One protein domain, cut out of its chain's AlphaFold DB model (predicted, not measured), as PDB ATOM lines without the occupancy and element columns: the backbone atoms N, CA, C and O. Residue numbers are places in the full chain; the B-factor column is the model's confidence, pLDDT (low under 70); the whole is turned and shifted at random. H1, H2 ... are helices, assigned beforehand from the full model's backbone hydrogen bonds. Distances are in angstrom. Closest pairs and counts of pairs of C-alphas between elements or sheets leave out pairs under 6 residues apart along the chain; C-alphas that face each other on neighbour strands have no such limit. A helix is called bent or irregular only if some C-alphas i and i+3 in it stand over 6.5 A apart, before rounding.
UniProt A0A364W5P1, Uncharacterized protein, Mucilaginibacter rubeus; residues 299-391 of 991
ATOM      1  N   VAL A 299     125.505 -56.083  -5.385       84.88
ATOM      2  CA  VAL A 299     126.560 -56.202  -6.385       84.88
ATOM      3  C   VAL A 299     126.044 -56.191  -7.821       84.88
ATOM      4  O   VAL A 299     126.697 -55.605  -8.674       84.88
ATOM      5  N   ASP A 300     124.864 -56.736  -8.107       85.81
ATOM      6  CA  ASP A 300     124.294 -56.632  -9.452       85.81
ATOM      7  C   ASP A 300     124.042 -55.154  -9.797       85.81
ATOM      8  O   ASP A 300     124.321 -54.723 -10.914       85.81
ATOM      9  N   GLY A 301     123.616 -54.359  -8.804       90.31
ATOM     10  CA  GLY A 301     123.533 -52.897  -8.887       90.31
ATOM     11  C   GLY A 301     124.866 -52.236  -9.238       90.31
ATOM     12  O   GLY A 301     124.930 -51.411 -10.150       90.31
ATOM     13  N   LEU A 302     125.944 -52.631  -8.554       90.12
ATOM     14  CA  LEU A 302     127.295 -52.158  -8.854       90.12
ATOM     15  C   LEU A 302     127.751 -52.557 -10.264       90.12
ATOM     16  O   LEU A 302     128.281 -51.721 -10.992       90.12
ATOM     17  N   ASP A 303     127.568 -53.816 -10.651       83.81
ATOM     18  CA  ASP A 303     128.000 -54.323 -11.952       83.81
ATOM     19  C   ASP A 303     127.246 -53.615 -13.086       83.81
ATOM     20  O   ASP A 303     127.863 -53.232 -14.081       83.81
ATOM     21  N   ASN A 304     125.944 -53.354 -12.928       86.81
ATOM     22  CA  ASN A 304     125.182 -52.566 -13.901       86.81
ATOM     23  C   ASN A 304     125.647 -51.116 -13.963       86.81
ATOM     24  O   ASN A 304     125.803 -50.587 -15.061       86.81
ATOM     25  N   PHE A 305     125.958 -50.501 -12.821       91.31
ATOM     26  CA  PHE A 305     126.529 -49.160 -12.811       91.31
ATOM     27  C   PHE A 305     127.901 -49.112 -13.503       91.31
ATOM     28  O   PHE A 305     128.155 -48.228 -14.314       91.31
ATOM     29  N   LYS A 306     128.778 -50.099 -13.282       87.75
ATOM     30  CA  LYS A 306     130.046 -50.200 -14.027       87.75
ATOM     31  C   LYS A 306     129.817 -50.342 -15.528       87.75
ATOM     32  O   LYS A 306     130.533 -49.726 -16.310       87.75
ATOM     33  N   LEU A 307     128.824 -51.136 -15.934       82.25
ATOM     34  CA  LEU A 307     128.460 -51.290 -17.342       82.25
ATOM     35  C   LEU A 307     127.939 -49.981 -17.948       82.25
ATOM     36  O   LEU A 307     128.273 -49.696 -19.098       82.25
ATOM     37  N   GLU A 308     127.152 -49.208 -17.198       87.38
ATOM     38  CA  GLU A 308     126.695 -47.867 -17.578       87.38
ATOM     39  C   GLU A 308     127.897 -46.929 -17.768       87.38
ATOM     40  O   GLU A 308     128.072 -46.349 -18.841       87.38
ATOM     41  N   VAL A 309     128.786 -46.859 -16.773       87.50
ATOM     42  CA  VAL A 309     130.005 -46.038 -16.805       87.50
ATOM     43  C   VAL A 309     130.903 -46.412 -17.990       87.50
ATOM     44  O   VAL A 309     131.330 -45.530 -18.734       87.50
ATOM     45  N   ASP A 310     131.144 -47.705 -18.226       81.25
ATOM     46  CA  ASP A 310     131.940 -48.194 -19.359       81.25
ATOM     47  C   ASP A 310     131.293 -47.858 -20.713       81.25
ATOM     48  O   ASP A 310     131.993 -47.543 -21.681       81.25
ATOM     49  N   GLN A 311     129.960 -47.911 -20.813       79.94
ATOM     50  CA  GLN A 311     129.240 -47.523 -22.030       79.94
ATOM     51  C   GLN A 311     129.389 -46.026 -22.318       79.94
ATOM     52  O   GLN A 311     129.678 -45.654 -23.459       79.94
ATOM     53  N   TYR A 312     129.262 -45.171 -21.302       81.75
ATOM     54  CA  TYR A 312     129.518 -43.734 -21.445       81.75
ATOM     55  C   TYR A 312     130.980 -43.447 -21.803       81.75
ATOM     56  O   TYR A 312     131.256 -42.651 -22.702       81.75
ATOM     57  N   ALA A 313     131.920 -44.150 -21.164       77.69
ATOM     58  CA  ALA A 313     133.342 -44.025 -21.452       77.69
ATOM     59  C   ALA A 313     133.652 -44.304 -22.927       77.69
ATOM     60  O   ALA A 313     134.369 -43.536 -23.560       77.69
ATOM     61  N   ARG A 314     133.096 -45.381 -23.493       73.75
ATOM     62  CA  ARG A 314     133.389 -45.808 -24.874       73.75
ATOM     63  C   ARG A 314     132.669 -44.991 -25.947       73.75
ATOM     64  O   ARG A 314     133.186 -44.865 -27.054       73.75
ATOM     65  N   THR A 315     131.492 -44.450 -25.640       69.31
ATOM     66  CA  THR A 315     130.700 -43.672 -26.609       69.31
ATOM     67  C   THR A 315     131.237 -42.256 -26.808       69.31
ATOM     68  O   THR A 315     131.212 -41.756 -27.929       69.31
ATOM     69  N   VAL A 316     131.750 -41.619 -25.750       69.44
ATOM     70  CA  VAL A 316     132.200 -40.215 -25.800       69.44
ATOM     71  C   VAL A 316     133.714 -40.087 -25.995       69.44
ATOM     72  O   VAL A 316     134.178 -39.113 -26.588       69.44
ATOM     73  N   ASN A 317     134.509 -41.051 -25.519       68.44
ATOM     74  CA  ASN A 317     135.964 -40.947 -25.573       68.44
ATOM     75  C   ASN A 317     136.518 -41.423 -26.933       68.44
ATOM     76  O   ASN A 317     136.369 -42.601 -27.265       68.44
ATOM     77  N   PRO A 318     137.240 -40.577 -27.700       63.53
ATOM     78  CA  PRO A 318     137.931 -41.005 -28.921       63.53
ATOM     79  C   PRO A 318     139.124 -41.950 -28.654       63.53
ATOM     80  O   PRO A 318     139.792 -42.368 -29.599       63.53
ATOM     81  N   GLY A 319     139.403 -42.292 -27.389       70.00
ATOM     82  CA  GLY A 319     140.414 -43.260 -26.968       70.00
ATOM     83  C   GLY A 319     141.600 -42.626 -26.275       70.00
ATOM     84  O   GLY A 319     141.461 -41.888 -25.302       70.00
ATOM     85  N   ASN A 320     142.800 -42.922 -26.781       74.25
ATOM     86  CA  ASN A 320     143.998 -42.197 -26.385       74.25
ATOM     87  C   ASN A 320     143.961 -40.799 -27.016       74.25
ATOM     88  O   ASN A 320     144.517 -40.569 -28.091       74.25
ATOM     89  N   LEU A 321     143.258 -39.888 -26.340       78.88
ATOM     90  CA  LEU A 321     143.059 -38.515 -26.780       78.88
ATOM     91  C   LEU A 321     144.390 -37.813 -27.072       78.88
ATOM     92  O   LEU A 321     144.477 -37.111 -28.068       78.88
ATOM     93  N   ASP A 322     145.438 -38.048 -26.279       82.75
ATOM     94  CA  ASP A 322     146.754 -37.445 -26.517       82.75
ATOM     95  C   ASP A 322     147.350 -37.903 -27.851       82.75
ATOM     96  O   ASP A 322     147.793 -37.081 -28.655       82.75
ATOM     97  N   ARG A 323     147.324 -39.214 -28.125       83.38
ATOM     98  CA  ARG A 323     147.789 -39.771 -29.404       83.38
ATOM     99  C   ARG A 323     146.927 -39.286 -30.568       83.38
ATOM    100  O   ARG A 323     147.458 -39.043 -31.649       83.38
ATOM    101  N   PHE A 324     145.620 -39.145 -30.355       84.88
ATOM    102  CA  PHE A 324     144.697 -38.622 -31.356       84.88
ATOM    103  C   PHE A 324     144.989 -37.143 -31.651       84.88
ATOM    104  O   PHE A 324     145.243 -36.798 -32.799       84.88
ATOM    105  N   ILE A 325     145.108 -36.290 -30.628       87.62
ATOM    106  CA  ILE A 325     145.486 -34.871 -30.745       87.62
ATOM    107  C   ILE A 325     146.840 -34.701 -31.437       87.62
ATOM    108  O   ILE A 325     146.976 -33.824 -32.286       87.62
ATOM    109  N   GLN A 326     147.829 -35.544 -31.125       89.56
ATOM    110  CA  GLN A 326     149.161 -35.492 -31.746       89.56
ATOM    111  C   GLN A 326     149.146 -35.730 -33.261       89.56
ATOM    112  O   GLN A 326     150.076 -35.311 -33.948       89.56
ATOM    113  N   LYS A 327     148.116 -36.400 -33.784       86.56
ATOM    114  CA  LYS A 327     147.946 -36.640 -35.223       86.56
ATOM    115  C   LYS A 327     147.194 -35.530 -35.935       86.56
ATOM    116  O   LYS A 327     147.256 -35.443 -37.158       86.56
ATOM    117  N   LEU A 328     146.471 -34.706 -35.187       89.31
ATOM    118  CA  LEU A 328     145.692 -33.619 -35.751       89.31
ATOM    119  C   LEU A 328     146.602 -32.432 -36.092       89.31
ATOM    120  O   LEU A 328     147.587 -32.172 -35.393       89.31
ATOM    121  N   PRO A 329     146.254 -31.641 -37.123       93.44
ATOM    122  CA  PRO A 329     146.831 -30.320 -37.315       93.44
ATOM    123  C   PRO A 329     146.762 -29.516 -36.007       93.44
ATOM    124  O   PRO A 329     145.732 -29.570 -35.331       93.44
ATOM    125  N   PRO A 330     147.788 -28.716 -35.656       94.75
ATOM    126  CA  PRO A 330     147.864 -28.066 -34.346       94.75
ATOM    127  C   PRO A 330     146.614 -27.267 -33.950       94.75
ATOM    128  O   PRO A 330     146.232 -27.268 -32.785       94.75
ATOM    129  N   ALA A 331     145.950 -26.616 -34.912       93.81
ATOM    130  CA  ALA A 331     144.712 -25.875 -34.667       93.81
ATOM    131  C   ALA A 331     143.530 -26.794 -34.307       93.81
ATOM    132  O   ALA A 331     142.847 -26.543 -33.315       93.81
ATOM    133  N   ALA A 332     143.323 -27.874 -35.068       91.50
ATOM    134  CA  ALA A 332     142.278 -28.863 -34.805       91.50
ATOM    135  C   ALA A 332     142.552 -29.627 -33.499       91.50
ATOM    136  O   ALA A 332     141.650 -29.808 -32.687       91.50
ATOM    137  N   GLY A 333     143.816 -29.991 -33.253       91.88
ATOM    138  CA  GLY A 333     144.255 -30.600 -32.000       91.88
ATOM    139  C   GLY A 333     144.038 -29.685 -30.791       91.88
ATOM    140  O   GLY A 333     143.592 -30.155 -29.751       91.88
ATOM    141  N   ALA A 334     144.272 -28.375 -30.926       93.38
ATOM    142  CA  ALA A 334     143.991 -27.407 -29.864       93.38
ATOM    143  C   ALA A 334     142.486 -27.233 -29.603       93.38
ATOM    144  O   ALA A 334     142.087 -27.107 -28.449       93.38
ATOM    145  N   GLN A 335     141.649 -27.243 -30.646       92.44
ATOM    146  CA  GLN A 335     140.190 -27.172 -30.500       92.44
ATOM    147  C   GLN A 335     139.617 -28.440 -29.864       92.44
ATOM    148  O   GLN A 335     138.818 -28.343 -28.937       92.44
ATOM    149  N   LEU A 336     140.069 -29.617 -30.303       88.94
ATOM    150  CA  LEU A 336     139.677 -30.881 -29.690       88.94
ATOM    151  C   LEU A 336     140.185 -30.977 -28.247       88.94
ATOM    152  O   LEU A 336     139.433 -31.330 -27.346       88.94
ATOM    153  N   GLY A 337     141.443 -30.607 -28.008       89.94
ATOM    154  CA  GLY A 337     142.019 -30.563 -26.667       89.94
ATOM    155  C   GLY A 337     141.319 -29.560 -25.752       89.94
ATOM    156  O   GLY A 337     141.260 -29.792 -24.551       89.94
ATOM    157  N   ALA A 338     140.752 -28.477 -26.291       90.62
ATOM    158  CA  ALA A 338     139.903 -27.569 -25.528       90.62
ATOM    159  C   ALA A 338     138.562 -28.223 -25.167       90.62
ATOM    160  O   ALA A 338     138.168 -28.136 -24.007       90.62
ATOM    161  N   ALA A 339     137.929 -28.926 -26.116       87.75
ATOM    162  CA  ALA A 339     136.662 -29.629 -25.889       87.75
ATOM    163  C   ALA A 339     136.765 -30.782 -24.878       87.75
ATOM    164  O   ALA A 339     135.786 -31.193 -24.266       87.75
ATOM    165  N   PHE A 340     137.978 -31.300 -24.693       86.31
ATOM    166  CA  PHE A 340     138.289 -32.381 -23.764       86.31
ATOM    167  C   PHE A 340     139.293 -31.956 -22.684       86.31
ATOM    168  O   PHE A 340     139.957 -32.791 -22.077       86.31
ATOM    169  N   LYS A 341     139.430 -30.654 -22.409       85.19
ATOM    170  CA  LYS A 341     140.466 -30.149 -21.493       85.19
ATOM    171  C   LYS A 341     140.371 -30.762 -20.091       85.19
ATOM    172  O   LYS A 341     141.396 -30.979 -19.446       85.19
ATOM    173  N   ASP A 342     139.157 -31.091 -19.664       80.56
ATOM    174  CA  ASP A 342     138.877 -31.687 -18.357       80.56
ATOM    175  C   ASP A 342     138.801 -33.229 -18.404       80.56
ATOM    176  O   ASP A 342     138.652 -33.888 -17.373       80.56
ATOM    177  N   SER A 343     138.979 -33.837 -19.583       74.38
ATOM    178  CA  SER A 343     138.777 -35.273 -19.799       74.38
ATOM    179  C   SER A 343     139.913 -36.157 -19.293       74.38
ATOM    180  O   SER A 343     139.740 -37.371 -19.169       74.38
ATOM    181  N   GLY A 344     141.083 -35.580 -18.992       71.12
ATOM    182  CA  GLY A 344     142.228 -36.323 -18.454       71.12
ATOM    183  C   GLY A 344     141.900 -37.055 -17.147       71.12
ATOM    184  O   GLY A 344     142.484 -38.097 -16.848       71.12
ATOM    185  N   HIS A 345     140.908 -36.561 -16.400       79.12
ATOM    186  CA  HIS A 345     140.402 -37.207 -15.193       79.12
ATOM    187  C   HIS A 345     139.464 -38.387 -15.482       79.12
ATOM    188  O   HIS A 345     139.422 -39.315 -14.676       79.12
ATOM    189  N   PHE A 346     138.786 -38.425 -16.637       81.69
ATOM    190  CA  PHE A 346     137.857 -39.510 -16.973       81.69
ATOM    191  C   PHE A 346     138.560 -40.856 -17.081       81.69
ATOM    192  O   PHE A 346     138.085 -41.836 -16.524       81.69
ATOM    193  N   GLY A 347     139.726 -40.914 -17.732       77.50
ATOM    194  CA  GLY A 347     140.490 -42.162 -17.827       77.50
ATOM    195  C   GLY A 347     140.851 -42.730 -16.450       77.50
ATOM    196  O   GLY A 347     140.738 -43.934 -16.222       77.50
ATOM    197  N   GLN A 348     141.223 -41.857 -15.506       82.25
ATOM    198  CA  GLN A 348     141.497 -42.247 -14.121       82.25
ATOM    199  C   GLN A 348     140.223 -42.676 -13.392       82.25
ATOM    200  O   GLN A 348     140.241 -43.703 -12.718       82.25
ATOM    201  N   TYR A 349     139.131 -41.928 -13.554       87.00
ATOM    202  CA  TYR A 349     137.834 -42.237 -12.960       87.00
ATOM    203  C   TYR A 349     137.294 -43.587 -13.445       87.00
ATOM    204  O   TYR A 349     136.975 -44.445 -12.632       87.00
ATOM    205  N   PHE A 350     137.280 -43.837 -14.754       84.69
ATOM    206  CA  PHE A 350     136.830 -45.107 -15.324       84.69
ATOM    207  C   PHE A 350     137.701 -46.273 -14.867       84.69
ATOM    208  O   PHE A 350     137.183 -47.317 -14.480       84.69
ATOM    209  N   HIS A 351     139.023 -46.084 -14.818       80.81
ATOM    210  CA  HIS A 351     139.917 -47.094 -14.263       80.81
ATOM    211  C   HIS A 351     139.639 -47.349 -12.769       80.81
ATOM    212  O   HIS A 351     139.665 -48.496 -12.322       80.81
ATOM    213  N   GLN A 352     139.361 -46.310 -11.978       86.81
ATOM    214  CA  GLN A 352     138.972 -46.454 -10.572       86.81
ATOM    215  C   GLN A 352     137.636 -47.189 -10.432       86.81
ATOM    216  O   GLN A 352     137.562 -48.155  -9.676       86.81
ATOM    217  N   MET A 353     136.619 -46.800 -11.202       88.75
ATOM    218  CA  MET A 353     135.290 -47.410 -11.183       88.75
ATOM    219  C   MET A 353     135.310 -48.869 -11.606       88.75
ATOM    220  O   MET A 353     134.702 -49.713 -10.949       88.75
ATOM    221  N   LYS A 354     136.080 -49.208 -12.638       80.31
ATOM    222  CA  LYS A 354     136.277 -50.597 -13.052       80.31
ATOM    223  C   LYS A 354     136.814 -51.456 -11.903       80.31
ATOM    224  O   LYS A 354     136.313 -52.554 -11.650       80.31
ATOM    225  N   ASN A 355     137.755 -50.900 -11.142       82.06
ATOM    226  CA  ASN A 355     138.371 -51.531  -9.975       82.06
ATOM    227  C   ASN A 355     137.584 -51.350  -8.663       82.06
ATOM    228  O   ASN A 355     137.997 -51.873  -7.626       82.06
ATOM    229  N   PHE A 356     136.451 -50.644  -8.673       85.75
ATOM    230  CA  PHE A 356     135.644 -50.432  -7.477       85.75
ATOM    231  C   PHE A 356     135.014 -51.760  -7.035       85.75
ATOM    232  O   PHE A 356     134.168 -52.324  -7.726       85.75
ATOM    233  N   GLY A 357     135.464 -52.309  -5.909       79.94
ATOM    234  CA  GLY A 357     135.052 -53.640  -5.451       79.94
ATOM    235  C   GLY A 357     133.763 -53.681  -4.625       79.94
ATOM    236  O   GLY A 357     133.148 -54.742  -4.580       79.94
ATOM    237  N   GLY A 358     133.381 -52.560  -3.990       81.19
ATOM    238  CA  GLY A 358     132.269 -52.447  -3.033       81.19
ATOM    239  C   GLY A 358     132.282 -53.513  -1.922       81.19
ATOM    240  O   GLY A 358     131.893 -54.657  -2.153       81.19
ATOM    241  N   ASP A 359     132.674 -53.163  -0.692       86.62
ATOM    242  CA  ASP A 359     132.526 -54.079   0.454       86.62
ATOM    243  C   ASP A 359     131.154 -53.881   1.107       86.62
ATOM    244  O   ASP A 359     130.984 -53.070   2.022       86.62
ATOM    245  N   PHE A 360     130.177 -54.657   0.639       87.12
ATOM    246  CA  PHE A 360     128.813 -54.664   1.170       87.12
ATOM    247  C   PHE A 360     128.691 -55.301   2.564       87.12
ATOM    248  O   PHE A 360     127.593 -55.369   3.095       87.12
ATOM    249  N   GLY A 361     129.785 -55.691   3.228       83.06
ATOM    250  CA  GLY A 361     129.739 -56.090   4.639       83.06
ATOM    251  C   GLY A 361     129.391 -54.945   5.605       83.06
ATOM    252  O   GLY A 361     129.091 -55.204   6.774       83.06
ATOM    253  N   ARG A 362     129.464 -53.683   5.153       86.25
ATOM    254  CA  ARG A 362     129.005 -52.479   5.874       86.25
ATOM    255  C   ARG A 362     128.478 -51.446   4.882       86.25
ATOM    256  O   ARG A 362     128.985 -51.334   3.771       86.25
ATOM    257  N   GLU A 363     127.542 -50.598   5.297       87.69
ATOM    258  CA  GLU A 363     126.986 -49.549   4.420       87.69
ATOM    259  C   GLU A 363     128.054 -48.528   4.059       87.69
ATOM    260  O   GLU A 363     128.171 -48.137   2.904       87.69
ATOM    261  N   THR A 364     128.885 -48.164   5.040       86.19
ATOM    262  CA  THR A 364     129.980 -47.196   4.887       86.19
ATOM    263  C   THR A 364     131.077 -47.651   3.924       86.19
ATOM    264  O   THR A 364     131.929 -46.846   3.569       86.19
ATOM    265  N   SER A 365     131.104 -48.930   3.541       83.75
ATOM    266  CA  SER A 365     132.072 -49.497   2.590       83.75
ATOM    267  C   SER A 365     131.425 -50.099   1.334       83.75
ATOM    268  O   SER A 365     132.148 -50.477   0.413       83.75
ATOM    269  N   GLY A 366     130.090 -50.170   1.292       89.88
ATOM    270  CA  GLY A 366     129.298 -50.759   0.214       89.88
ATOM    271  C   GLY A 366     128.336 -49.744  -0.397       89.88
ATOM    272  O   GLY A 366     128.728 -48.987  -1.284       89.88
ATOM    273  N   LEU A 367     127.086 -49.717   0.087       91.19
ATOM    274  CA  LEU A 367     126.012 -48.902  -0.498       91.19
ATOM    275  C   LEU A 367     126.290 -47.393  -0.451       91.19
ATOM    276  O   LEU A 367     126.037 -46.726  -1.447       91.19
ATOM    277  N   VAL A 368     126.809 -46.844   0.654       91.88
ATOM    278  CA  VAL A 368     127.043 -45.389   0.766       91.88
ATOM    279  C   VAL A 368     128.112 -44.930  -0.236       91.88
ATOM    280  O   VAL A 368     127.817 -44.045  -1.036       91.88
ATOM    281  N   PRO A 369     129.316 -45.543  -0.298       92.69
ATOM    282  CA  PRO A 369     130.281 -45.217  -1.346       92.69
ATOM    283  C   PRO A 369     129.726 -45.410  -2.757       92.69
ATOM    284  O   PRO A 369     129.917 -44.535  -3.588       92.69
ATOM    285  N   LEU A 370     128.999 -46.500  -3.027       93.06
ATOM    286  CA  LEU A 370     128.405 -46.730  -4.347       93.06
ATOM    287  C   LEU A 370     127.401 -45.635  -4.727       93.06
ATOM    288  O   LEU A 370     127.444 -45.126  -5.839       93.06
ATOM    289  N   SER A 371     126.530 -45.240  -3.801       93.25
ATOM    290  CA  SER A 371     125.545 -44.177  -4.030       93.25
ATOM    291  C   SER A 371     126.227 -42.837  -4.287       93.25
ATOM    292  O   SER A 371     125.818 -42.105  -5.182       93.25
ATOM    293  N   ASN A 372     127.301 -42.550  -3.551       93.12
ATOM    294  CA  ASN A 372     128.114 -41.355  -3.752       93.12
ATOM    295  C   ASN A 372     128.849 -41.379  -5.097       93.12
ATOM    296  O   ASN A 372     128.916 -40.346  -5.754       93.12
ATOM    297  N   GLU A 373     129.334 -42.537  -5.547       94.38
ATOM    298  CA  GLU A 373     129.918 -42.687  -6.885       94.38
ATOM    299  C   GLU A 373     128.869 -42.538  -7.993       94.38
ATOM    300  O   GLU A 373     129.134 -41.868  -8.989       94.38
ATOM    301  N   ILE A 374     127.660 -43.082  -7.819       94.00
ATOM    302  CA  ILE A 374     126.544 -42.893  -8.760       94.00
ATOM    303  C   ILE A 374     126.142 -41.421  -8.818       94.00
ATOM    304  O   ILE A 374     125.977 -40.871  -9.908       94.00
ATOM    305  N   GLN A 375     126.013 -40.766  -7.664       94.50
ATOM    306  CA  GLN A 375     125.733 -39.337  -7.590       94.50
ATOM    307  C   GLN A 375     126.831 -38.542  -8.293       94.50
ATOM    308  O   GLN A 375     126.535 -37.684  -9.124       94.50
ATOM    309  N   PHE A 376     128.096 -38.811  -7.971       93.81
ATOM    310  CA  PHE A 376     129.236 -38.122  -8.563       93.81
ATOM    311  C   PHE A 376     129.286 -38.328 -10.078       93.81
ATOM    312  O   PHE A 376     129.488 -37.368 -10.825       93.81
ATOM    313  N   PHE A 377     129.015 -39.546 -10.548       93.75
ATOM    314  CA  PHE A 377     128.887 -39.822 -11.967       93.75
ATOM    315  C   PHE A 377     127.764 -38.994 -12.587       93.75
ATOM    316  O   PHE A 377     128.043 -38.154 -13.432       93.75
ATOM    317  N   ARG A 378     126.520 -39.140 -12.126       92.25
ATOM    318  CA  ARG A 378     125.346 -38.504 -12.748       92.25
ATOM    319  C   ARG A 378     125.375 -36.976 -12.683       92.25
ATOM    320  O   ARG A 378     125.021 -36.306 -13.646       92.25
ATOM    321  N   THR A 379     125.820 -36.408 -11.564       91.56
ATOM    322  CA  THR A 379     125.797 -34.948 -11.348       91.56
ATOM    323  C   THR A 379     127.044 -34.231 -11.853       91.56
ATOM    324  O   THR A 379     126.986 -33.028 -12.100       91.56
ATOM    325  N   SER A 380     128.173 -34.937 -11.989       90.00
ATOM    326  CA  SER A 380     129.449 -34.332 -12.386       90.00
ATOM    327  C   SER A 380     130.010 -34.968 -13.653       90.00
ATOM    328  O   SER A 380     130.102 -34.292 -14.673       90.00
ATOM    329  N   GLN A 381     130.369 -36.255 -13.621       90.12
ATOM    330  CA  GLN A 381     131.093 -36.880 -14.736       90.12
ATOM    331  C   GLN A 381     130.237 -36.984 -16.004       90.12
ATOM    332  O   GLN A 381     130.679 -36.586 -17.074       90.12
ATOM    333  N   GLN A 382     129.001 -37.463 -15.885       88.88
ATOM    334  CA  GLN A 382     128.042 -37.578 -16.977       88.88
ATOM    335  C   GLN A 382     127.736 -36.206 -17.576       88.88
ATOM    336  O   GLN A 382     127.824 -36.055 -18.786       88.88
ATOM    337  N   LEU A 383     127.469 -35.187 -16.753       88.94
ATOM    338  CA  LEU A 383     127.225 -33.827 -17.241       88.94
ATOM    339  C   LEU A 383     128.439 -33.273 -18.009       88.94
ATOM    340  O   LEU A 383     128.280 -32.669 -19.065       88.94
ATOM    341  N   GLN A 384     129.659 -33.495 -17.506       87.56
ATOM    342  CA  GLN A 384     130.884 -33.082 -18.200       87.56
ATOM    343  C   GLN A 384     131.099 -33.864 -19.504       87.56
ATOM    344  O   GLN A 384     131.546 -33.287 -20.496       87.56
ATOM    345  N   LEU A 385     130.765 -35.157 -19.535       84.75
ATOM    346  CA  LEU A 385     130.798 -35.975 -20.749       84.75
ATOM    347  C   LEU A 385     129.744 -35.518 -21.760       84.75
ATOM    348  O   LEU A 385     130.050 -35.426 -22.941       84.75
ATOM    349  N   GLU A 386     128.535 -35.184 -21.316       86.75
ATOM    350  CA  GLU A 386     127.466 -34.636 -22.156       86.75
ATOM    351  C   GLU A 386     127.844 -33.260 -22.715       86.75
ATOM    352  O   GLU A 386     127.604 -32.990 -23.892       86.75
ATOM    353  N   GLN A 387     128.500 -32.414 -21.916       88.81
ATOM    354  CA  GLN A 387     129.081 -31.151 -22.377       88.81
ATOM    355  C   GLN A 387     130.183 -31.394 -23.411       88.81
ATOM    356  O   GLN A 387     130.115 -30.835 -24.502       88.81
ATOM    357  N   SER A 388     131.130 -32.293 -23.124       84.12
ATOM    358  CA  SER A 388     132.197 -32.673 -24.063       84.12
ATOM    359  C   SER A 388     131.613 -33.245 -25.359       84.12
ATOM    360  O   SER A 388     132.078 -32.928 -26.448       84.12
ATOM    361  N   ALA A 389     130.546 -34.045 -25.272       83.25
ATOM    362  CA  ALA A 389     129.834 -34.595 -26.419       83.25
ATOM    363  C   ALA A 389     129.091 -33.509 -27.212       83.25
ATOM    364  O   ALA A 389     129.079 -33.553 -28.441       83.25
ATOM    365  N   ALA A 390     128.496 -32.514 -26.547       86.88
ATOM    366  CA  ALA A 390     127.853 -31.373 -27.198       86.88
ATOM    367  C   ALA A 390     128.872 -30.449 -27.893       86.88
ATOM    368  O   ALA A 390     128.633 -29.975 -29.010       86.88
ATOM    369  N   GLU A 391     130.028 -30.226 -27.270       87.81
ATOM    370  CA  GLU A 391     131.146 -29.489 -27.858       87.81
ATOM    371  C   GLU A 391     131.745 -30.254 -29.036       87.81
ATOM    372  O   GLU A 391     131.884 -29.693 -30.125       87.81
TER     373      GLU A 391
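AT A GLANCE: This is residues 299 to 391 of the 991 residues of an uncharacterized protein of Mucilaginibacter rubeus (UniProt A0A364W5P1). This is a rod in which the longest helix, H5, which runs nearly straight in spite of a bend, lies lengthwise with H1 and the shorter H4, and a small helical hairpin of H2 and H3 lengthens the rod at one end. A long loop, residues 355 to 366, turns at the other end and leads from H4 into H5. The printed part has 93 residues with five named helices, in the order H1, H2, H3, H4, H5, and no named strand; the class is all helix. The whole is loose, with a radius of gyration of the C-alphas of 15.3 A, and spans 52 by 21 by 17 A.

IN THESE COORDINATES: Find C-alpha 367 at (126.012, -48.902, -0.498), where H5, residues 367 to 391, begins. By its hydrogen bonds it was assigned as one helix, but it is bent: C-alphas 379 and 382 are 6.6 A apart. Its arm H5a, residues 367 to 379, is 17.7 A long; its arm H5b, residues 382 to 391, is 13.9 A long and ends at C-alpha 391, at (131.146, -29.489, -27.858). Go to C-alpha 299 at (126.560, -56.202, -6.385) for H1, residues 299 to 316, 25.8 A long. H4, residues 344 to 354, measures 16.4 A; it is neither bent nor irregular, but only just: C-alphas 344 and 347 are 6.1 A apart. H2 is residues 321 to 327, 9.9 A, and H3 is residues 330 to 339, 14.1 A.

HOW THE PARTS SIT: Start at H5, whose arms stand at a shallow tilt of 20 degrees. H5a and H1 only just touch, with 3 pairs of C-alphas within 8 A, the closest those of Leu 302 and Leu 370 at 7.1 A; they run the same way at a shallow tilt of 22 degrees. H5b touches H1 with the closest C-alphas, Val 316 and Ala 389, 6.1 A apart. H1 touches H4 with residues 306 to 313 alone, the closest C-alphas being Lys 306 and Lys 354 at 6.3 A; they run opposite ways at a shallow tilt of 28 degrees. H4 and H5a are near each other. Farther out, H2 and H3 form a hairpin: they touch, with the C-alphas of Ile 325 and Gly 333 closest at 4.6 A. H3 and H5b are close but not clearly touching; their closest C-alphas, Ala 339 and Ser 388, are 5.7 A apart. H1 and H3 are apart. Every O i to N i+4 pair is within hydrogen-bond range in H1, H2, H3, H5a and H5b; in H4, 6 of 7 are.

THE WHOLE: Look to Pro 329 and Gly 361 for the two C-alphas farthest apart, 52.1 A. The printed part has no cut. The link from H4 to H5 is long, with 12 residues; the other three are tight. The mean pLDDT of the printed part is 85.6, and residues 315 to 318 are under 70.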